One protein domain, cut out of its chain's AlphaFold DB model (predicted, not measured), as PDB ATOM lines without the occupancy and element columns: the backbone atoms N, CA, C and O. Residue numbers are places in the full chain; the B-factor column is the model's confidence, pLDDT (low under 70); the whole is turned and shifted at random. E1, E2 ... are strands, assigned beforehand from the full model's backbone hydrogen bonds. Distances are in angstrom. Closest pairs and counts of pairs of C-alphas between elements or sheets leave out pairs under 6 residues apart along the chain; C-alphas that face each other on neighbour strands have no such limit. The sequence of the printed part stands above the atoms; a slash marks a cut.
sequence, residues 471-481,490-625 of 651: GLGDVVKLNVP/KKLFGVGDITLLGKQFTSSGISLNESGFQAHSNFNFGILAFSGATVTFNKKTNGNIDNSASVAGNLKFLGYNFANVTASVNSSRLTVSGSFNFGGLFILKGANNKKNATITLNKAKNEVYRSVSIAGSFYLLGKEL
ATOM      1  N   GLY A 471     143.372 123.407 159.880       81.88
ATOM      2  CA  GLY A 471     143.832 122.233 160.614       81.88
ATOM      3  C   GLY A 471     144.136 121.089 159.652       81.88
ATOM      4  O   GLY A 471     143.273 120.688 158.882       81.88
ATOM      5  N   LEU A 472     145.355 120.555 159.689       80.62
ATOM      6  CA  LEU A 472     145.766 119.378 158.922       80.62
ATOM      7  C   LEU A 472     145.963 118.202 159.877       80.62
ATOM      8  O   LEU A 472     146.994 118.080 160.553       80.62
ATOM      9  N   GLY A 473     144.931 117.359 159.951       68.69
ATOM     10  CA  GLY A 473     144.803 116.340 160.991       68.69
ATOM     11  C   GLY A 473     144.815 116.945 162.401       68.69
ATOM     12  O   GLY A 473     144.728 118.157 162.585       68.69
ATOM     13  N   ASP A 474     145.022 116.106 163.415       73.94
ATOM     14  CA  ASP A 474     145.199 116.567 164.803       73.94
ATOM     15  C   ASP A 474     146.639 117.063 165.072       73.94
ATOM     16  O   ASP A 474     147.086 117.151 166.219       73.94
ATOM     17  N   VAL A 475     147.419 117.307 164.012       79.31
ATOM     18  CA  VAL A 475     148.880 117.447 164.078       79.31
ATOM     19  C   VAL A 475     149.331 118.885 163.851       79.31
ATOM     20  O   VAL A 475     150.179 119.371 164.606       79.31
ATOM     21  N   VAL A 476     148.789 119.558 162.831       83.69
ATOM     22  CA  VAL A 476     149.175 120.923 162.450       83.69
ATOM     23  C   VAL A 476     147.968 121.845 162.410       83.69
ATOM     24  O   VAL A 476     146.960 121.524 161.792       83.69
ATOM     25  N   LYS A 477     148.114 123.031 163.005       86.56
ATOM     26  CA  LYS A 477     147.227 124.173 162.767       86.56
ATOM     27  C   LYS A 477     148.006 125.267 162.045       86.56
ATOM     28  O   LYS A 477     149.107 125.607 162.465       86.56
ATOM     29  N   LEU A 478     147.449 125.799 160.973       84.81
ATOM     30  CA  LEU A 478     147.997 126.876 160.166       84.81
ATOM     31  C   LEU A 478     147.154 128.122 160.393       84.81
ATOM     32  O   LEU A 478     145.932 128.050 160.293       84.81
ATOM     33  N   ASN A 479     147.811 129.246 160.640       85.12
ATOM     34  CA  ASN A 479     147.196 130.563 160.584       85.12
ATOM     35  C   ASN A 479     147.951 131.351 159.520       85.12
ATOM     36  O   ASN A 479     149.082 131.788 159.744       85.12
ATOM     37  N   VAL A 480     147.357 131.473 158.339       83.31
ATOM     38  CA  VAL A 480     148.007 132.100 157.190       83.31
ATOM     39  C   VAL A 480     147.257 133.371 156.821       83.31
ATOM     40  O   VAL A 480     146.074 133.289 156.492       83.31
ATOM     41  N   PRO A 481     147.924 134.541 156.861       85.75
ATOM     42  CA  PRO A 481     147.298 135.807 156.499       85.75
ATOM     43  C   PRO A 481     146.717 135.795 155.086       85.75
ATOM     44  O   PRO A 481     145.617 136.288 154.884       85.75
ATOM     45  N   LYS A 490     147.273 123.808 139.986       91.81
ATOM     46  CA  LYS A 490     146.517 123.176 141.078       91.81
ATOM     47  C   LYS A 490     147.339 123.144 142.367       91.81
ATOM     48  O   LYS A 490     147.603 122.085 142.943       91.81
ATOM     49  N   LYS A 491     147.800 124.315 142.801       92.62
ATOM     50  CA  LYS A 491     148.702 124.454 143.948       92.62
ATOM     51  C   LYS A 491     148.317 125.658 144.789       92.62
ATOM     52  O   LYS A 491     148.090 126.736 144.264       92.62
ATOM     53  N   LEU A 492     148.309 125.494 146.103       91.19
ATOM     54  CA  LEU A 492     148.101 126.568 147.067       91.19
ATOM     55  C   LEU A 492     149.426 126.867 147.771       91.19
ATOM     56  O   LEU A 492     150.124 125.942 148.178       91.19
ATOM     57  N   PHE A 493     149.802 128.137 147.899       92.94
ATOM     58  CA  PHE A 493     151.047 128.551 148.544       92.94
ATOM     59  C   PHE A 493     150.879 129.831 149.361       92.94
ATOM     60  O   PHE A 493     150.050 130.681 149.049       92.94
ATOM     61  N   GLY A 494     151.658 129.976 150.428       91.19
ATOM     62  CA  GLY A 494     151.566 131.130 151.321       91.19
ATOM     63  C   GLY A 494     152.683 131.172 152.355       91.19
ATOM     64  O   GLY A 494     153.577 130.326 152.363       91.19
ATOM     65  N   VAL A 495     152.627 132.166 153.232       89.19
ATOM     66  CA  VAL A 495     153.567 132.372 154.342       89.19
ATOM     67  C   VAL A 495     152.733 132.708 155.569       89.19
ATOM     68  O   VAL A 495     151.829 133.530 155.484       89.19
ATOM     69  N   GLY A 496     153.007 132.067 156.699       87.88
ATOM     70  CA  GLY A 496     152.222 132.258 157.912       87.88
ATOM     71  C   GLY A 496     152.710 131.378 159.046       87.88
ATOM     72  O   GLY A 496     153.787 130.782 158.966       87.88
ATOM     73  N   ASP A 497     151.912 131.279 160.095       89.38
ATOM     74  CA  ASP A 497     152.286 130.533 161.283       89.38
ATOM     75  C   ASP A 497     151.788 129.092 161.240       89.38
ATOM     76  O   ASP A 497     150.680 128.788 160.800       89.38
ATOM     77  N   ILE A 498     152.627 128.199 161.751       89.19
ATOM     78  CA  ILE A 498     152.402 126.767 161.858       89.19
ATOM     79  C   ILE A 498     152.534 126.383 163.314       89.19
ATOM     80  O   ILE A 498     153.602 126.501 163.909       89.19
ATOM     81  N   THR A 499     151.462 125.854 163.872       88.12
ATOM     82  CA  THR A 499     151.463 125.260 165.197       88.12
ATOM     83  C   THR A 499     151.650 123.758 165.073       88.12
ATOM     84  O   THR A 499     150.781 123.062 164.555       88.12
ATOM     85  N   LEU A 500     152.777 123.256 165.582       86.44
ATOM     86  CA  LEU A 500     153.107 121.833 165.660       86.44
ATOM     87  C   LEU A 500     153.289 121.447 167.131       86.44
ATOM     88  O   LEU A 500     154.005 122.124 167.869       86.44
ATOM     89  N   LEU A 501     152.643 120.364 167.577       81.81
ATOM     90  CA  LEU A 501     152.676 119.912 168.982       81.81
ATOM     91  C   LEU A 501     152.309 121.002 170.015       81.81
ATOM     92  O   LEU A 501     152.768 120.955 171.152       81.81
ATOM     93  N   GLY A 502     151.465 121.969 169.643       79.56
ATOM     94  CA  GLY A 502     151.060 123.078 170.519       79.56
ATOM     95  C   GLY A 502     152.031 124.262 170.565       79.56
ATOM     96  O   GLY A 502     151.768 125.213 171.286       79.56
ATOM     97  N   LYS A 503     153.124 124.250 169.790       84.56
ATOM     98  CA  LYS A 503     154.023 125.404 169.652       84.56
ATOM     99  C   LYS A 503     153.920 126.019 168.265       84.56
ATOM    100  O   LYS A 503     153.953 125.292 167.277       84.56
ATOM    101  N   GLN A 504     153.815 127.344 168.218       89.19
ATOM    102  CA  GLN A 504     153.724 128.146 166.999       89.19
ATOM    103  C   GLN A 504     155.115 128.464 166.435       89.19
ATOM    104  O   GLN A 504     156.049 128.772 167.180       89.19
ATOM    105  N   PHE A 505     155.238 128.400 165.113       89.44
ATOM    106  CA  PHE A 505     156.443 128.695 164.346       89.44
ATOM    107  C   PHE A 505     156.071 129.470 163.091       89.44
ATOM    108  O   PHE A 505     155.177 129.052 162.360       89.44
ATOM    109  N   THR A 506     156.790 130.539 162.780       88.44
ATOM    110  CA  THR A 506     156.586 131.249 161.515       88.44
ATOM    111  C   THR A 506     157.238 130.467 160.381       88.44
ATOM    112  O   THR A 506     158.441 130.182 160.394       88.44
ATOM    113  N   SER A 507     156.441 130.052 159.405       85.81
ATOM    114  CA  SER A 507     156.920 129.357 158.219       85.81
ATOM    115  C   SER A 507     157.391 130.344 157.170       85.81
ATOM    116  O   SER A 507     156.718 131.321 156.877       85.81
ATOM    117  N   SER A 508     158.536 130.038 156.570       84.62
ATOM    118  CA  SER A 508     159.089 130.752 155.413       84.62
ATOM    119  C   SER A 508     158.423 130.375 154.082       84.62
ATOM    120  O   SER A 508     158.684 131.012 153.068       84.62
ATOM    121  N   GLY A 509     157.569 129.350 154.073       91.12
ATOM    122  CA  GLY A 509     156.842 128.921 152.888       91.12
ATOM    123  C   GLY A 509     155.959 127.716 153.180       91.12
ATOM    124  O   GLY A 509     156.428 126.712 153.712       91.12
ATOM    125  N   ILE A 510     154.692 127.824 152.805       91.44
ATOM    126  CA  ILE A 510     153.660 126.796 152.897       91.44
ATOM    127  C   ILE A 510     153.224 126.454 151.476       91.44
ATOM    128  O   ILE A 510     153.067 127.347 150.647       91.44
ATOM    129  N   SER A 511     153.032 125.169 151.189       92.44
ATOM    130  CA  SER A 511     152.613 124.663 149.887       92.44
ATOM    131  C   SER A 511     151.691 123.457 150.043       92.44
ATOM    132  O   SER A 511     152.045 122.488 150.709       92.44
ATOM    133  N   LEU A 512     150.541 123.475 149.377       91.12
ATOM    134  CA  LEU A 512     149.591 122.369 149.291       91.12
ATOM    135  C   LEU A 512     149.328 122.046 147.818       91.12
ATOM    136  O   LEU A 512     149.151 122.948 147.004       91.12
ATOM    137  N   ASN A 513     149.299 120.764 147.471       92.62
ATOM    138  CA  ASN A 513     148.935 120.273 146.139       92.62
ATOM    139  C   ASN A 513     148.333 118.862 146.250       92.62
ATOM    140  O   ASN A 513     148.189 118.332 147.348       92.62
ATOM    141  N   GLU A 514     148.041 118.206 145.127       88.44
ATOM    142  CA  GLU A 514     147.460 116.853 145.127       88.44
ATOM    143  C   GLU A 514     148.295 115.793 145.874       88.44
ATOM    144  O   GLU A 514     147.728 114.808 146.355       88.44
ATOM    145  N   SER A 515     149.615 115.989 146.005       88.12
ATOM    146  CA  SER A 515     150.507 115.069 146.730       88.12
ATOM    147  C   SER A 515     150.432 115.222 148.255       88.12
ATOM    148  O   SER A 515     150.713 114.265 148.981       88.12
ATOM    149  N   GLY A 516     150.000 116.388 148.746       90.00
ATOM    150  CA  GLY A 516     149.839 116.660 150.169       90.00
ATOM    151  C   GLY A 516     150.248 118.075 150.575       90.00
ATOM    152  O   GLY A 516     150.124 119.031 149.807       90.00
ATOM    153  N   PHE A 517     150.723 118.207 151.813       91.50
ATOM    154  CA  PHE A 517     151.138 119.471 152.422       91.50
ATOM    155  C   PHE A 517     152.644 119.502 152.643       91.50
ATOM    156  O   PHE A 517     153.233 118.516 153.088       91.50
ATOM    157  N   GLN A 518     153.249 120.668 152.435       93.00
ATOM    158  CA  GLN A 518     154.626 120.962 152.798       93.00
ATOM    159  C   GLN A 518     154.735 122.337 153.448       93.00
ATOM    160  O   GLN A 518     154.103 123.294 153.001       93.00
ATOM    161  N   ALA A 519     155.597 122.455 154.454       92.19
ATOM    162  CA  ALA A 519     155.988 123.754 154.969       92.19
ATOM    163  C   ALA A 519     157.417 123.814 155.485       92.19
ATOM    164  O   ALA A 519     157.883 122.891 156.151       92.19
ATOM    165  N   HIS A 520     158.081 124.939 155.232       93.00
ATOM    166  CA  HIS A 520     159.471 125.170 155.596       93.00
ATOM    167  C   HIS A 520     159.584 126.131 156.785       93.00
ATOM    168  O   HIS A 520     159.057 127.247 156.736       93.00
ATOM    169  N   SER A 521     160.247 125.721 157.867       91.69
ATOM    170  CA  SER A 521     160.473 126.562 159.052       91.69
ATOM    171  C   SER A 521     161.656 126.070 159.901       91.69
ATOM    172  O   SER A 521     162.236 125.006 159.675       91.69
ATOM    173  N   ASN A 522     162.000 126.861 160.916       90.88
ATOM    174  CA  ASN A 522     162.899 126.478 161.995       90.88
ATOM    175  C   ASN A 522     162.063 126.059 163.215       90.88
ATOM    176  O   ASN A 522     161.522 126.899 163.934       90.88
ATOM    177  N   PHE A 523     161.971 124.755 163.473       89.00
ATOM    178  CA  PHE A 523     161.151 124.202 164.550       89.00
ATOM    179  C   PHE A 523     161.970 123.984 165.820       89.00
ATOM    180  O   PHE A 523     162.600 122.945 165.995       89.00
ATOM    181  N   ASN A 524     161.968 124.950 166.730       87.75
ATOM    182  CA  ASN A 524     162.654 124.835 168.017       87.75
ATOM    183  C   ASN A 524     161.712 124.348 169.135       87.75
ATOM    184  O   ASN A 524     160.935 125.138 169.663       87.75
ATOM    185  N   PHE A 525     161.825 123.091 169.564       82.06
ATOM    186  CA  PHE A 525     161.090 122.508 170.701       82.06
ATOM    187  C   PHE A 525     161.912 122.497 172.009       82.06
ATOM    188  O   PHE A 525     161.651 121.704 172.910       82.06
ATOM    189  N   GLY A 526     162.935 123.352 172.127       80.00
ATOM    190  CA  GLY A 526     163.848 123.395 173.271       80.00
ATOM    191  C   GLY A 526     165.055 122.484 173.061       80.00
ATOM    192  O   GLY A 526     165.961 122.813 172.299       80.00
ATOM    193  N   ILE A 527     165.084 121.331 173.735       75.31
ATOM    194  CA  ILE A 527     166.196 120.360 173.649       75.31
ATOM    195  C   ILE A 527     166.326 119.700 172.265       75.31
ATOM    196  O   ILE A 527     167.401 119.214 171.913       75.31
ATOM    197  N   LEU A 528     165.245 119.707 171.484       82.88
ATOM    198  CA  LEU A 528     165.200 119.291 170.087       82.88
ATOM    199  C   LEU A 528     164.819 120.498 169.239       82.88
ATOM    200  O   LEU A 528     163.731 121.045 169.406       82.88
ATOM    201  N   ALA A 529     165.684 120.900 168.317       88.44
ATOM    202  CA  ALA A 529     165.369 121.947 167.356       88.44
ATOM    203  C   ALA A 529     165.734 121.499 165.943       88.44
ATOM    204  O   ALA A 529     166.766 120.877 165.746       88.44
ATOM    205  N   PHE A 530     164.913 121.826 164.958       91.19
ATOM    206  CA  PHE A 530     165.207 121.613 163.552       91.19
ATOM    207  C   PHE A 530     165.433 122.960 162.872       91.19
ATOM    208  O   PHE A 530     164.647 123.885 163.057       91.19
ATOM    209  N   SER A 531     166.502 123.065 162.089       89.44
ATOM    210  CA  SER A 531     166.813 124.242 161.272       89.44
ATOM    211  C   SER A 531     166.714 123.907 159.788       89.44
ATOM    212  O   SER A 531     167.088 122.801 159.385       89.44
ATOM    213  N   GLY A 532     166.174 124.843 158.999       86.44
ATOM    214  CA  GLY A 532     165.885 124.651 157.576       86.44
ATOM    215  C   GLY A 532     165.041 123.403 157.330       86.44
ATOM    216  O   GLY A 532     165.346 122.620 156.432       86.44
ATOM    217  N   ALA A 533     164.059 123.146 158.196       91.38
ATOM    218  CA  ALA A 533     163.298 121.912 158.153       91.38
ATOM    219  C   ALA A 533     162.026 122.055 157.335       91.38
ATOM    220  O   ALA A 533     161.335 123.070 157.390       91.38
ATOM    221  N   THR A 534     161.688 120.975 156.642       93.25
ATOM    222  CA  THR A 534     160.438 120.826 155.913       93.25
ATOM    223  C   THR A 534     159.555 119.822 156.637       93.25
ATOM    224  O   THR A 534     159.966 118.689 156.885       93.25
ATOM    225  N   VAL A 535     158.345 120.246 156.988       91.75
ATOM    226  CA  VAL A 535     157.269 119.371 157.457       91.75
ATOM    227  C   VAL A 535     156.467 118.932 156.245       91.75
ATOM    228  O   VAL A 535     156.019 119.783 155.482       91.75
ATOM    229  N   THR A 536     156.264 117.630 156.072       92.44
ATOM    230  CA  THR A 536     155.509 117.063 154.950       92.44
ATOM    231  C   THR A 536     154.440 116.104 155.445       92.44
ATOM    232  O   THR A 536     154.743 115.177 156.202       92.44
ATOM    233  N   PHE A 537     153.209 116.295 154.976       89.94
ATOM    234  CA  PHE A 537     152.139 115.312 155.095       89.94
ATOM    235  C   PHE A 537     151.776 114.784 153.719       89.94
ATOM    236  O   PHE A 537     151.581 115.569 152.792       89.94
ATOM    237  N   ASN A 538     151.617 113.470 153.620       87.75
ATOM    238  CA  ASN A 538     151.212 112.823 152.385       87.75
ATOM    239  C   ASN A 538     149.703 112.557 152.381       87.75
ATOM    240  O   ASN A 538     149.057 112.432 153.427       87.75
ATOM    241  N   LYS A 539     149.150 112.467 151.173       86.69
ATOM    242  CA  LYS A 539     147.788 111.992 150.930       86.69
ATOM    243  C   LYS A 539     147.739 110.459 151.020       86.69
ATOM    244  O   LYS A 539     148.528 109.766 150.383       86.69
ATOM    245  N   LYS A 540     146.781 109.925 151.779       84.25
ATOM    246  CA  LYS A 540     146.458 108.494 151.858       84.25
ATOM    247  C   LYS A 540     145.687 108.023 150.626       84.25
ATOM    248  O   LYS A 540     145.067 108.806 149.910       84.25
ATOM    249  N   THR A 541     145.621 106.706 150.443       83.62
ATOM    250  CA  THR A 541     144.839 106.056 149.377       83.62
ATOM    251  C   THR A 541     143.342 106.376 149.425       83.62
ATOM    252  O   THR A 541     142.706 106.426 148.380       83.62
ATOM    253  N   ASN A 542     142.779 106.657 150.606       81.88
ATOM    254  CA  ASN A 542     141.382 107.084 150.766       81.88
ATOM    255  C   ASN A 542     141.153 108.589 150.500       81.88
ATOM    256  O   ASN A 542     140.057 109.098 150.722       81.88
ATOM    257  N   GLY A 543     142.183 109.312 150.060       83.62
ATOM    258  CA  GLY A 543     142.127 110.739 149.757       83.62
ATOM    259  C   GLY A 543     142.392 111.672 150.940       83.62
ATOM    260  O   GLY A 543     142.623 112.857 150.705       83.62
ATOM    261  N   ASN A 544     142.429 111.147 152.168       86.56
ATOM    262  CA  ASN A 544     142.655 111.919 153.389       86.56
ATOM    263  C   ASN A 544     144.141 112.221 153.601       86.56
ATOM    264  O   ASN A 544     144.992 111.396 153.290       86.56
ATOM    265  N   ILE A 545     144.472 113.364 154.199       86.44
ATOM    266  CA  ILE A 545     145.832 113.631 154.671       86.44
ATOM    267  C   ILE A 545     146.202 112.733 155.864       86.44
ATOM    268  O   ILE A 545     145.340 112.336 156.657       86.44
ATOM    269  N   ASP A 546     147.481 112.372 155.982       83.00
ATOM    270  CA  ASP A 546     147.984 111.566 157.092       83.00
ATOM    271  C   ASP A 546     147.782 112.230 158.465       83.00
ATOM    272  O   ASP A 546     147.929 113.438 158.616       83.00
ATOM    273  N   ASN A 547     147.535 111.427 159.513       84.25
ATOM    274  CA  ASN A 547     147.529 111.919 160.906       84.25
ATOM    275  C   ASN A 547     148.943 111.908 161.525       84.25
ATOM    276  O   ASN A 547     149.136 111.753 162.733       84.25
ATOM    277  N   SER A 548     149.953 111.995 160.665       87.62
ATOM    278  CA  SER A 548     151.357 112.109 161.023       87.62
ATOM    279  C   SER A 548     152.109 112.800 159.897       87.62
ATOM    280  O   SER A 548     151.910 112.461 158.733       87.62
ATOM    281  N   ALA A 549     153.006 113.712 160.244       90.00
ATOM    282  CA  ALA A 549     153.917 114.348 159.309       90.00
ATOM    283  C   ALA A 549     155.313 113.732 159.412       90.00
ATOM    284  O   ALA A 549     155.709 113.194 160.451       90.00
ATOM    285  N   SER A 550     156.092 113.889 158.352       91.62
ATOM    286  CA  SER A 550     157.547 113.790 158.419       91.62
ATOM    287  C   SER A 550     158.147 115.184 158.592       91.62
ATOM    288  O   SER A 550     157.621 116.156 158.059       91.62
ATOM    289  N   VAL A 551     159.225 115.296 159.363       92.06
ATOM    290  CA  VAL A 551     160.021 116.519 159.512       92.06
ATOM    291  C   VAL A 551     161.429 116.192 159.048       92.06
ATOM    292  O   VAL A 551     162.077 115.344 159.654       92.06
ATOM    293  N   ALA A 552     161.901 116.830 157.985       92.50
ATOM    294  CA  ALA A 552     163.237 116.607 157.440       92.50
ATOM    295  C   ALA A 552     164.051 117.900 157.498       92.50
ATOM    296  O   ALA A 552     163.600 118.928 157.000       92.50
ATOM    297  N   GLY A 553     165.240 117.864 158.098       92.12
ATOM    298  CA  GLY A 553     166.131 119.024 158.171       92.12
ATOM    299  C   GLY A 553     167.345 118.785 159.064       92.12
ATOM    300  O   GLY A 553     167.667 117.649 159.412       92.12
ATOM    301  N   ASN A 554     168.018 119.863 159.462       91.69
ATOM    302  CA  ASN A 554     169.178 119.771 160.343       91.69
ATOM    303  C   ASN A 554     168.723 119.783 161.807       91.69
ATOM    304  O   ASN A 554     168.233 120.805 162.296       91.69
ATOM    305  N   LEU A 555     168.889 118.661 162.509       91.88
ATOM    306  CA  LEU A 555     168.542 118.525 163.921       91.88
ATOM    307  C   LEU A 555     169.660 119.082 164.805       91.88
ATOM    308  O   LEU A 555     170.789 118.607 164.756       91.88
ATOM    309  N   LYS A 556     169.318 119.984 165.714       88.69
ATOM    310  CA  LYS A 556     170.102 120.335 166.893       88.69
ATOM    311  C   LYS A 556     169.578 119.564 168.104       88.69
ATOM    312  O   LYS A 556     168.426 119.735 168.502       88.69
ATOM    313  N   PHE A 557     170.431 118.738 168.700       84.50
ATOM    314  CA  PHE A 557     170.118 117.947 169.892       84.50
ATOM    315  C   PHE A 557     171.301 117.959 170.864       84.50
ATOM    316  O   PHE A 557     172.441 117.730 170.461       84.50
ATOM    317  N   LEU A 558     171.042 118.278 172.139       76.62
ATOM    318  CA  LEU A 558     172.070 118.442 173.188       76.62
ATOM    319  C   LEU A 558     173.231 119.383 172.792       76.62
ATOM    320  O   LEU A 558     174.368 119.199 173.210       76.62
ATOM    321  N   GLY A 559     172.950 120.394 171.963       76.25
ATOM    322  CA  GLY A 559     173.947 121.359 171.484       76.25
ATOM    323  C   GLY A 559     174.726 120.940 170.230       76.25
ATOM    324  O   GLY A 559     175.428 121.781 169.679       76.25
ATOM    325  N   TYR A 560     174.558 119.709 169.737       84.69
ATOM    326  CA  TYR A 560     175.200 119.206 168.515       84.69
ATOM    327  C   TYR A 560     174.240 119.235 167.327       84.69
ATOM    328  O   TYR A 560     173.038 119.036 167.501       84.69
ATOM    329  N   ASN A 561     174.778 119.468 166.127       87.56
ATOM    330  CA  ASN A 561     174.014 119.516 164.882       87.56
ATOM    331  C   ASN A 561     174.193 118.224 164.079       87.56
ATOM    332  O   ASN A 561     175.311 117.753 163.882       87.56
ATOM    333  N   PHE A 562     173.088 117.698 163.567       89.31
ATOM    334  CA  PHE A 562     173.009 116.498 162.749       89.31
ATOM    335  C   PHE A 562     172.309 116.857 161.442       89.31
ATOM    336  O   PHE A 562     171.166 117.317 161.454       89.31
ATOM    337  N   ALA A 563     173.002 116.676 160.321       88.81
ATOM    338  CA  ALA A 563     172.463 117.014 159.012       88.81
ATOM    339  C   ALA A 563     171.468 115.959 158.512       88.81
ATOM    340  O   ALA A 563     171.622 114.774 158.810       88.81
ATOM    341  N   ASN A 564     170.492 116.395 157.707       86.44
ATOM    342  CA  ASN A 564     169.560 115.526 156.972       86.44
ATOM    343  C   ASN A 564     168.834 114.495 157.853       86.44
ATOM    344  O   ASN A 564     168.675 113.331 157.483       86.44
ATOM    345  N   VAL A 565     168.406 114.916 159.042       90.12
ATOM    346  CA  VAL A 565     167.654 114.061 159.954       90.12
ATOM    347  C   VAL A 565     166.179 114.090 159.582       90.12
ATOM    348  O   VAL A 565     165.577 115.159 159.478       90.12
ATOM    349  N   THR A 566     165.591 112.900 159.468       90.00
ATOM    350  CA  THR A 566     164.147 112.717 159.319       90.00
ATOM    351  C   THR A 566     163.531 112.303 160.651       90.00
ATOM    352  O   THR A 566     164.001 111.388 161.331       90.00
ATOM    353  N   ALA A 567     162.443 112.964 161.015       91.38
ATOM    354  CA  ALA A 567     161.611 112.653 162.162       91.38
ATOM    355  C   ALA A 567     160.160 112.436 161.729       91.38
ATOM    356  O   ALA A 567     159.745 112.877 160.663       91.38
ATOM    357  N   SER A 568     159.385 111.757 162.566       91.94
ATOM    358  CA  SER A 568     157.938 111.611 162.421       91.94
ATOM    359  C   SER A 568     157.243 112.349 163.557       91.94
ATOM    360  O   SER A 568     157.633 112.214 164.716       91.94
ATOM    361  N   VAL A 569     156.219 113.130 163.240       90.06
ATOM    362  CA  VAL A 569     155.419 113.886 164.205       90.06
ATOM    363  C   VAL A 569     153.951 113.517 164.064       90.06
ATOM    364  O   VAL A 569     153.453 113.362 162.956       90.06
ATOM    365  N   ASN A 570     153.246 113.367 165.177       89.31
ATOM    366  CA  ASN A 570     151.792 113.222 165.212       89.31
ATOM    367  C   ASN A 570     151.203 114.161 166.279       89.31
ATOM    368  O   ASN A 570     151.921 114.983 166.841       89.31
ATOM    369  N   SER A 571     149.912 114.037 166.585       84.50
ATOM    370  CA  SER A 571     149.204 114.927 167.521       84.50
ATOM    371  C   SER A 571     149.758 114.945 168.953       84.50
ATOM    372  O   SER A 571     149.513 115.888 169.708       84.50
ATOM    373  N   SER A 572     150.520 113.918 169.342       84.94
ATOM    374  CA  SER A 572     150.981 113.711 170.721       84.94
ATOM    375  C   SER A 572     152.496 113.653 170.879       84.94
ATOM    376  O   SER A 572     152.987 113.897 171.982       84.94
ATOM    377  N   ARG A 573     153.255 113.341 169.824       87.75
ATOM    378  CA  ARG A 573     154.705 113.155 169.922       87.75
ATOM    379  C   ARG A 573     155.467 113.484 168.645       87.75
ATOM    380  O   ARG A 573     154.967 113.294 167.541       87.75
ATOM    381  N   LEU A 574     156.723 113.885 168.823       89.69
ATOM    382  CA  LEU A 574     157.752 113.977 167.785       89.69
ATOM    383  C   LEU A 574     158.796 112.895 168.049       89.69
ATOM    384  O   LEU A 574     159.341 112.815 169.144       89.69
ATOM    385  N   THR A 575     159.066 112.065 167.051       90.06
ATOM    386  CA  THR A 575     159.962 110.911 167.133       90.06
ATOM    387  C   THR A 575     161.067 111.050 166.100       90.06
ATOM    388  O   THR A 575     160.810 111.033 164.899       90.06
ATOM    389  N   VAL A 576     162.304 111.157 166.560       90.31
ATOM    390  CA  VAL A 576     163.500 111.207 165.720       90.31
ATOM    391  C   VAL A 576     164.205 109.861 165.801       90.31
ATOM    392  O   VAL A 576     164.395 109.348 166.903       90.31
ATOM    393  N   SER A 577     164.613 109.286 164.670       87.94
ATOM    394  CA  SER A 577     165.393 108.046 164.660       87.94
ATOM    395  C   SER A 577     166.702 108.235 163.906       87.94
ATOM    396  O   SER A 577     166.708 108.750 162.793       87.94
ATOM    397  N   GLY A 578     167.815 107.819 164.506       85.81
ATOM    398  CA  GLY A 578     169.128 107.947 163.885       85.81
ATOM    399  C   GLY A 578     170.266 107.380 164.726       85.81
ATOM    400  O   GLY A 578     170.053 106.813 165.798       85.81
ATOM    401  N   SER A 579     171.483 107.535 164.214       85.62
ATOM    402  CA  SER A 579     172.723 107.351 164.968       85.62
ATOM    403  C   SER A 579     173.349 108.727 165.159       85.62
ATOM    404  O   SER A 579     173.690 109.393 164.182       85.62
ATOM    405  N   PHE A 580     173.449 109.179 166.404       87.44
ATOM    406  CA  PHE A 580     173.841 110.544 166.738       87.44
ATOM    407  C   PHE A 580     175.266 110.542 167.284       87.44
ATOM    408  O   PHE A 580     175.510 110.071 168.393       87.44
ATOM    409  N   ASN A 581     176.212 111.038 166.489       85.19
ATOM    410  CA  ASN A 581     177.618 111.164 166.858       85.19
ATOM    411  C   ASN A 581     177.936 112.571 167.401       85.19
ATOM    412  O   ASN A 581     177.963 113.548 166.655       85.19
ATOM    413  N   PHE A 582     178.209 112.664 168.696       83.94
ATOM    414  CA  PHE A 582     178.549 113.888 169.411       83.94
ATOM    415  C   PHE A 582     180.079 114.059 169.455       83.94
ATOM    416  O   PHE A 582     180.737 113.739 170.445       83.94
ATOM    417  N   GLY A 583     180.663 114.531 168.348       76.31
ATOM    418  CA  GLY A 583     182.088 114.888 168.287       76.31
ATOM    419  C   GLY A 583     183.067 113.705 168.297       76.31
ATOM    420  O   GLY A 583     184.189 113.845 168.772       76.31
ATOM    421  N   GLY A 584     182.657 112.526 167.820       69.50
ATOM    422  CA  GLY A 584     183.504 111.332 167.654       69.50
ATOM    423  C   GLY A 584     183.744 110.521 168.930       69.50
ATOM    424  O   GLY A 584     184.039 109.330 168.855       69.50
ATOM    425  N   LEU A 585     183.580 111.141 170.097       70.19
ATOM    426  CA  LEU A 585     183.836 110.521 171.396       70.19
ATOM    427  C   LEU A 585     182.585 109.868 171.986       70.19
ATOM    428  O   LEU A 585     182.695 108.808 172.597       70.19
ATOM    429  N   PHE A 586     181.412 110.472 171.792       79.56
ATOM    430  CA  PHE A 586     180.145 110.040 172.378       79.56
ATOM    431  C   PHE A 586     179.124 109.769 171.267       79.56
ATOM    432  O   PHE A 586     178.896 110.623 170.419       79.56
ATOM    433  N   ILE A 587     178.524 108.579 171.226       84.25
ATOM    434  CA  ILE A 587     177.597 108.163 170.162       84.25
ATOM    435  C   ILE A 587     176.332 107.581 170.785       84.25
ATOM    436  O   ILE A 587     176.408 106.688 171.619       84.25
ATOM    437  N   LEU A 588     175.163 108.026 170.339       83.81
ATOM    438  CA  LEU A 588     173.880 107.393 170.637       83.81
ATOM    439  C   LEU A 588     173.429 106.579 169.418       83.81
ATOM    440  O   LEU A 588     173.112 107.154 168.378       83.81
ATOM    441  N   LYS A 589     173.378 105.250 169.545       84.75
ATOM    442  CA  LYS A 589     172.885 104.331 168.499       84.75
ATOM    443  C   LYS A 589     171.874 103.334 169.072       84.75
ATOM    444  O   LYS A 589     171.610 103.332 170.273       84.75
ATOM    445  N   GLY A 590     171.246 102.529 168.217       80.12
ATOM    446  CA  GLY A 590     170.199 101.602 168.657       80.12
ATOM    447  C   GLY A 590     170.719 100.522 169.614       80.12
ATOM    448  O   GLY A 590     171.861 100.084 169.504       80.12
ATOM    449  N   ALA A 591     169.868 100.114 170.558       73.06
ATOM    450  CA  ALA A 591     170.115  99.012 171.495       73.06
ATOM    451  C   ALA A 591     169.473  97.706 170.982       73.06
ATOM    452  O   ALA A 591     168.515  97.761 170.206       73.06
ATOM    453  N   ASN A 592     169.943  96.539 171.443       67.56
ATOM    454  CA  ASN A 592     169.326  95.221 171.190       67.56
ATOM    455  C   ASN A 592     169.033  94.937 169.700       67.56
ATOM    456  O   ASN A 592     167.881  94.748 169.310       67.56
ATOM    457  N   ASN A 593     170.071  94.935 168.855       66.69
ATOM    458  CA  ASN A 593     169.996  94.690 167.402       66.69
ATOM    459  C   ASN A 593     169.206  95.729 166.580       66.69
ATOM    460  O   ASN A 593     168.985  95.530 165.385       66.69
ATOM    461  N   LYS A 594     168.804  96.866 167.163       75.44
ATOM    462  CA  LYS A 594     168.252  97.987 166.390       75.44
ATOM    463  C   LYS A 594     169.375  98.836 165.800       75.44
ATOM    464  O   LYS A 594     170.317  99.199 166.494       75.44
ATOM    465  N   LYS A 595     169.244  99.209 164.523       79.06
ATOM    466  CA  LYS A 595     170.230 100.045 163.811       79.06
ATOM    467  C   LYS A 595     170.296 101.482 164.352       79.06
ATOM    468  O   LYS A 595     171.376 102.054 164.444       79.06
ATOM    469  N   ASN A 596     169.152 102.044 164.745       86.06
ATOM    470  CA  ASN A 596     169.015 103.451 165.123       86.06
ATOM    471  C   ASN A 596     168.524 103.596 166.569       86.06
ATOM    472  O   ASN A 596     167.708 102.799 167.035       86.06
ATOM    473  N   ALA A 597     168.994 104.637 167.255       85.50
ATOM    474  CA  ALA A 597     168.367 105.123 168.475       85.50
ATOM    475  C   ALA A 597     167.101 105.911 168.130       85.50
ATOM    476  O   ALA A 597     166.975 106.447 167.025       85.50
ATOM    477  N   THR A 598     166.185 106.014 169.088       85.56
ATOM    478  CA  THR A 598     164.946 106.778 168.950       85.56
ATOM    479  C   THR A 598     164.833 107.805 170.066       85.56
ATOM    480  O   THR A 598     164.932 107.458 171.241       85.56
ATOM    481  N   ILE A 599     164.587 109.060 169.706       85.75
ATOM    482  CA  ILE A 599     164.329 110.161 170.635       85.75
ATOM    483  C   ILE A 599     162.869 110.568 170.462       85.75
ATOM    484  O   ILE A 599     162.461 110.914 169.357       85.75
ATOM    485  N   THR A 600     162.080 110.519 171.533       85.19
ATOM    486  CA  THR A 600     160.657 110.875 171.507       85.19
ATOM    487  C   THR A 600     160.386 112.047 172.439       85.19
ATOM    488  O   THR A 600     160.667 111.977 173.632       85.19
ATOM    489  N   LEU A 601     159.803 113.110 171.899       85.12
ATOM    490  CA  LEU A 601     159.280 114.250 172.642       85.12
ATOM    491  C   LEU A 601     157.761 114.126 172.731       85.12
ATOM    492  O   LEU A 601     157.107 114.076 171.692       85.12
ATOM    493  N   ASN A 602     157.199 114.110 173.942       82.12
ATOM    494  CA  ASN A 602     155.749 114.007 174.147       82.12
ATOM    495  C   ASN A 602     155.129 115.363 174.532       82.12
ATOM    496  O   ASN A 602     155.636 116.065 175.415       82.12
ATOM    497  N   LYS A 603     153.991 115.699 173.915       78.56
ATOM    498  CA  LYS A 603     153.146 116.855 174.258       78.56
ATOM    499  C   LYS A 603     152.511 116.647 175.644       78.56
ATOM    500  O   LYS A 603     151.963 115.574 175.901       78.56
ATOM    501  N   ALA A 604     152.566 117.632 176.552       67.19
ATOM    502  CA  ALA A 604     151.789 117.573 177.803       67.19
ATOM    503  C   ALA A 604     150.369 118.124 177.629       67.19
ATOM    504  O   ALA A 604     150.063 118.820 176.665       67.19
ATOM    505  N   LYS A 605     149.519 117.869 178.633       62.62
ATOM    506  CA  LYS A 605     148.144 118.388 178.706       62.62
ATOM    507  C   LYS A 605     148.056 119.923 178.799       62.62
ATOM    508  O   LYS A 605     147.026 120.461 178.427       62.62
ATOM    509  N   ASN A 606     149.123 120.607 179.227       59.22
ATOM    510  CA  ASN A 606     149.157 122.065 179.429       59.22
ATOM    511  C   ASN A 606     150.067 122.782 178.409       59.22
ATOM    512  O   ASN A 606     150.684 123.782 178.751       59.22
ATOM    513  N   GLU A 607     150.258 122.217 177.212       54.25
ATOM    514  CA  GLU A 607     151.094 122.778 176.121       54.25
ATOM    515  C   GLU A 607     152.605 122.939 176.412       54.25
ATOM    516  O   GLU A 607     153.387 123.229 175.511       54.25
ATOM    517  N   VAL A 608     153.057 122.641 177.632       57.22
ATOM    518  CA  VAL A 608     154.477 122.507 178.006       57.22
ATOM    519  C   VAL A 608     154.976 121.094 177.673       57.22
ATOM    520  O   VAL A 608     154.217 120.133 177.730       57.22
ATOM    521  N   TYR A 609     156.244 120.906 177.307       64.44
ATOM    522  CA  TYR A 609     156.791 119.571 177.014       64.44
ATOM    523  C   TYR A 609     156.973 118.755 178.305       64.44
ATOM    524  O   TYR A 609     157.654 119.205 179.221       64.44
ATOM    525  N   ARG A 610     156.368 117.557 178.403       55.34
ATOM    526  CA  ARG A 610     156.359 116.778 179.664       55.34
ATOM    527  C   ARG A 610     157.620 115.951 179.878       55.34
ATOM    528  O   ARG A 610     158.047 115.761 181.011       55.34
ATOM    529  N   SER A 611     158.134 115.360 178.805       67.69
ATOM    530  CA  SER A 611     159.245 114.414 178.871       67.69
ATOM    531  C   SER A 611     159.860 114.174 177.496       67.69
ATOM    532  O   SER A 611     159.164 114.106 176.477       67.69
ATOM    533  N   VAL A 612     161.181 114.002 177.493       73.19
ATOM    534  CA  VAL A 612     161.933 113.406 176.388       73.19
ATOM    535  C   VAL A 612     162.303 111.993 176.804       73.19
ATOM    536  O   VAL A 612     162.909 111.806 177.857       73.19
ATOM    537  N   SER A 613     161.953 110.997 175.997       77.81
ATOM    538  CA  SER A 613     162.429 109.627 176.174       77.81
ATOM    539  C   SER A 613     163.437 109.274 175.086       77.81
ATOM    540  O   SER A 613     163.250 109.583 173.910       77.81
ATOM    541  N   ILE A 614     164.526 108.626 175.490       80.88
ATOM    542  CA  ILE A 614     165.573 108.148 174.589       80.88
ATOM    543  C   ILE A 614     165.603 106.628 174.703       80.88
ATOM    544  O   ILE A 614     165.775 106.088 175.792       80.88
ATOM    545  N   ALA A 615     165.429 105.945 173.577       79.81
ATOM    546  CA  ALA A 615     165.558 104.502 173.464       79.81
ATOM    547  C   ALA A 615     166.763 104.186 172.575       79.81
ATOM    548  O   ALA A 615     166.718 104.344 171.356       79.81
ATOM    549  N   GLY A 616     167.854 103.759 173.197       81.75
ATOM    550  CA  GLY A 616     169.120 103.469 172.541       81.75
ATOM    551  C   GLY A 616     170.215 103.261 173.576       81.75
ATOM    552  O   GLY A 616     169.979 103.412 174.774       81.75
ATOM    553  N   SER A 617     171.403 102.939 173.092       81.19
ATOM    554  CA  SER A 617     172.593 102.776 173.913       81.19
ATOM    555  C   SER A 617     173.563 103.909 173.607       81.19
ATOM    556  O   SER A 617     173.834 104.227 172.442       81.19
ATOM    557  N   PHE A 618     174.072 104.541 174.661       80.44
ATOM    558  CA  PHE A 618     175.149 105.516 174.546       80.44
ATOM    559  C   PHE A 618     176.494 104.793 174.549       80.44
ATOM    560  O   PHE A 618     176.703 103.868 175.327       80.44
ATOM    561  N   TYR A 619     177.414 105.231 173.699       77.69
ATOM    562  CA  TYR A 619     178.763 104.703 173.571       77.69
ATOM    563  C   TYR A 619     179.756 105.830 173.805       77.69
ATOM    564  O   TYR A 619     179.620 106.896 173.212       77.69
ATOM    565  N   LEU A 620     180.767 105.584 174.631       79.69
ATOM    566  CA  LEU A 620     181.910 106.472 174.811       79.69
ATOM    567  C   LEU A 620     183.159 105.738 174.323       79.69
ATOM    568  O   LEU A 620     183.430 104.630 174.784       79.69
ATOM    569  N   LEU A 621     183.898 106.317 173.372       77.38
ATOM    570  CA  LEU A 621     185.089 105.690 172.771       77.38
ATOM    571  C   LEU A 621     184.825 104.250 172.270       77.38
ATOM    572  O   LEU A 621     185.637 103.347 172.450       77.38
ATOM    573  N   GLY A 622     183.642 104.012 171.694       71.88
ATOM    574  CA  GLY A 622     183.237 102.698 171.179       71.88
ATOM    575  C   GLY A 622     182.761 101.687 172.231       71.88
ATOM    576  O   GLY A 622     182.266 100.629 171.845       71.88
ATOM    577  N   LYS A 623     182.829 102.000 173.533       75.56
ATOM    578  CA  LYS A 623     182.301 101.149 174.612       75.56
ATOM    579  C   LYS A 623     180.900 101.582 175.029       75.56
ATOM    580  O   LYS A 623     180.660 102.766 175.244       75.56
ATOM    581  N   GLU A 624     179.991 100.621 175.149       77.12
ATOM    582  CA  GLU A 624     178.619 100.859 175.601       77.12
ATOM    583  C   GLU A 624     178.588 101.290 177.070       77.12
ATOM    584  O   GLU A 624     179.246 100.693 177.924       77.12
ATOM    585  N   LEU A 625     177.814 102.330 177.367       70.38
ATOM    586  CA  LEU A 625     177.595 102.815 178.719       70.38
ATOM    587  C   LEU A 625     176.447 102.035 179.360       70.38
ATOM    588  O   LEU A 625     175.319 102.059 178.878       70.38
TER     589      LEU A 625
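This is residues 471 to 481 and 490 to 625 of the 651 residues of an uncharacterized protein of Scytonema sp. UIC 10036 (UniProt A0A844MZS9). One large antiparallel sheet is curled into a long open trough, most of its strands bent sharply near their middles, with E1 and E2 towards one end. At the other end a small sheet, E9, E10 and E13, continues one wall: E8 turns into E9 and E12 turns into E13. The edges E1 and E12 stay apart, and no closed barrel forms. The printed part has 147 residues with no named helix and thirteen named strands, E1 to E13 in chain order, and the class is all strand. It is compact, with a radius of gyration of the C-alphas of 16.3 A, yet elongated, spanning 53 by 31 by 29 A.

The large sheet runs E1 (476 to 481), E2 (491 to 500), E3 (503 to 513), E4 (516 to 524), E5 (528 to 538), E6 (548 to 557), E7 (560 to 570), E8 (573 to 578), E11 (597 to 603), E12 (609 to 615), and is twisted. E2 to E8 form a meander, each strand the antiparallel neighbour of the one before. It is a folded sheet, bent back on itself into two leaves that face each other: E1 to E4 face E6, E7, E8, E11 and E12, with E5 as the hinge. E5 bends by 94 degrees at residue 531, and E7 by 91 degrees at residue 563. In the hairpin E5 and E6, directions 162 degrees apart, N 531 and O 554 are 2.9 A apart, within hydrogen-bond range. At the edges, N 479 of E1 and O 497 of E2 are 2.9 A apart, and N 600 of E11 and O 613 of E12 2.8 A. E8 and E11 are antiparallel at 167 degrees, with N 576 and O 599 2.8 A apart. The second sheet runs E9 (580 to 582), E10 (586 to 589), E13 (617 to 620), antiparallel; N 582 and O 586 are 2.8 A apart, as are N 587 and O 619. E8 runs on into E9 at 73 degrees, and E12 into E13 at 74 degrees. The closest C-alphas of E7 and E9 are those of Tyr 560 and Phe 582, 6.3 A apart.

E1 begins at C-alpha 476 (149.175, 120.923, 162.450). E3 measures 24.6 A, E7 24.4 A and E5 23.5 A from first to last C-alpha. E13, 10.1 A long, ends at C-alpha 620 (181.910, 106.472, 174.811).

The C-alphas of Lys 490 and Lys 623, the two farthest apart, are 53.8 A apart. Residues 482 to 489 are not printed; C-alphas 481 and 490 are 19.9 A apart across this cut. Of the links printed whole, none is long. The mean pLDDT of the printed part is 83.8; residues 473, 584, 592 to 593 and 604 to 611 are under 70.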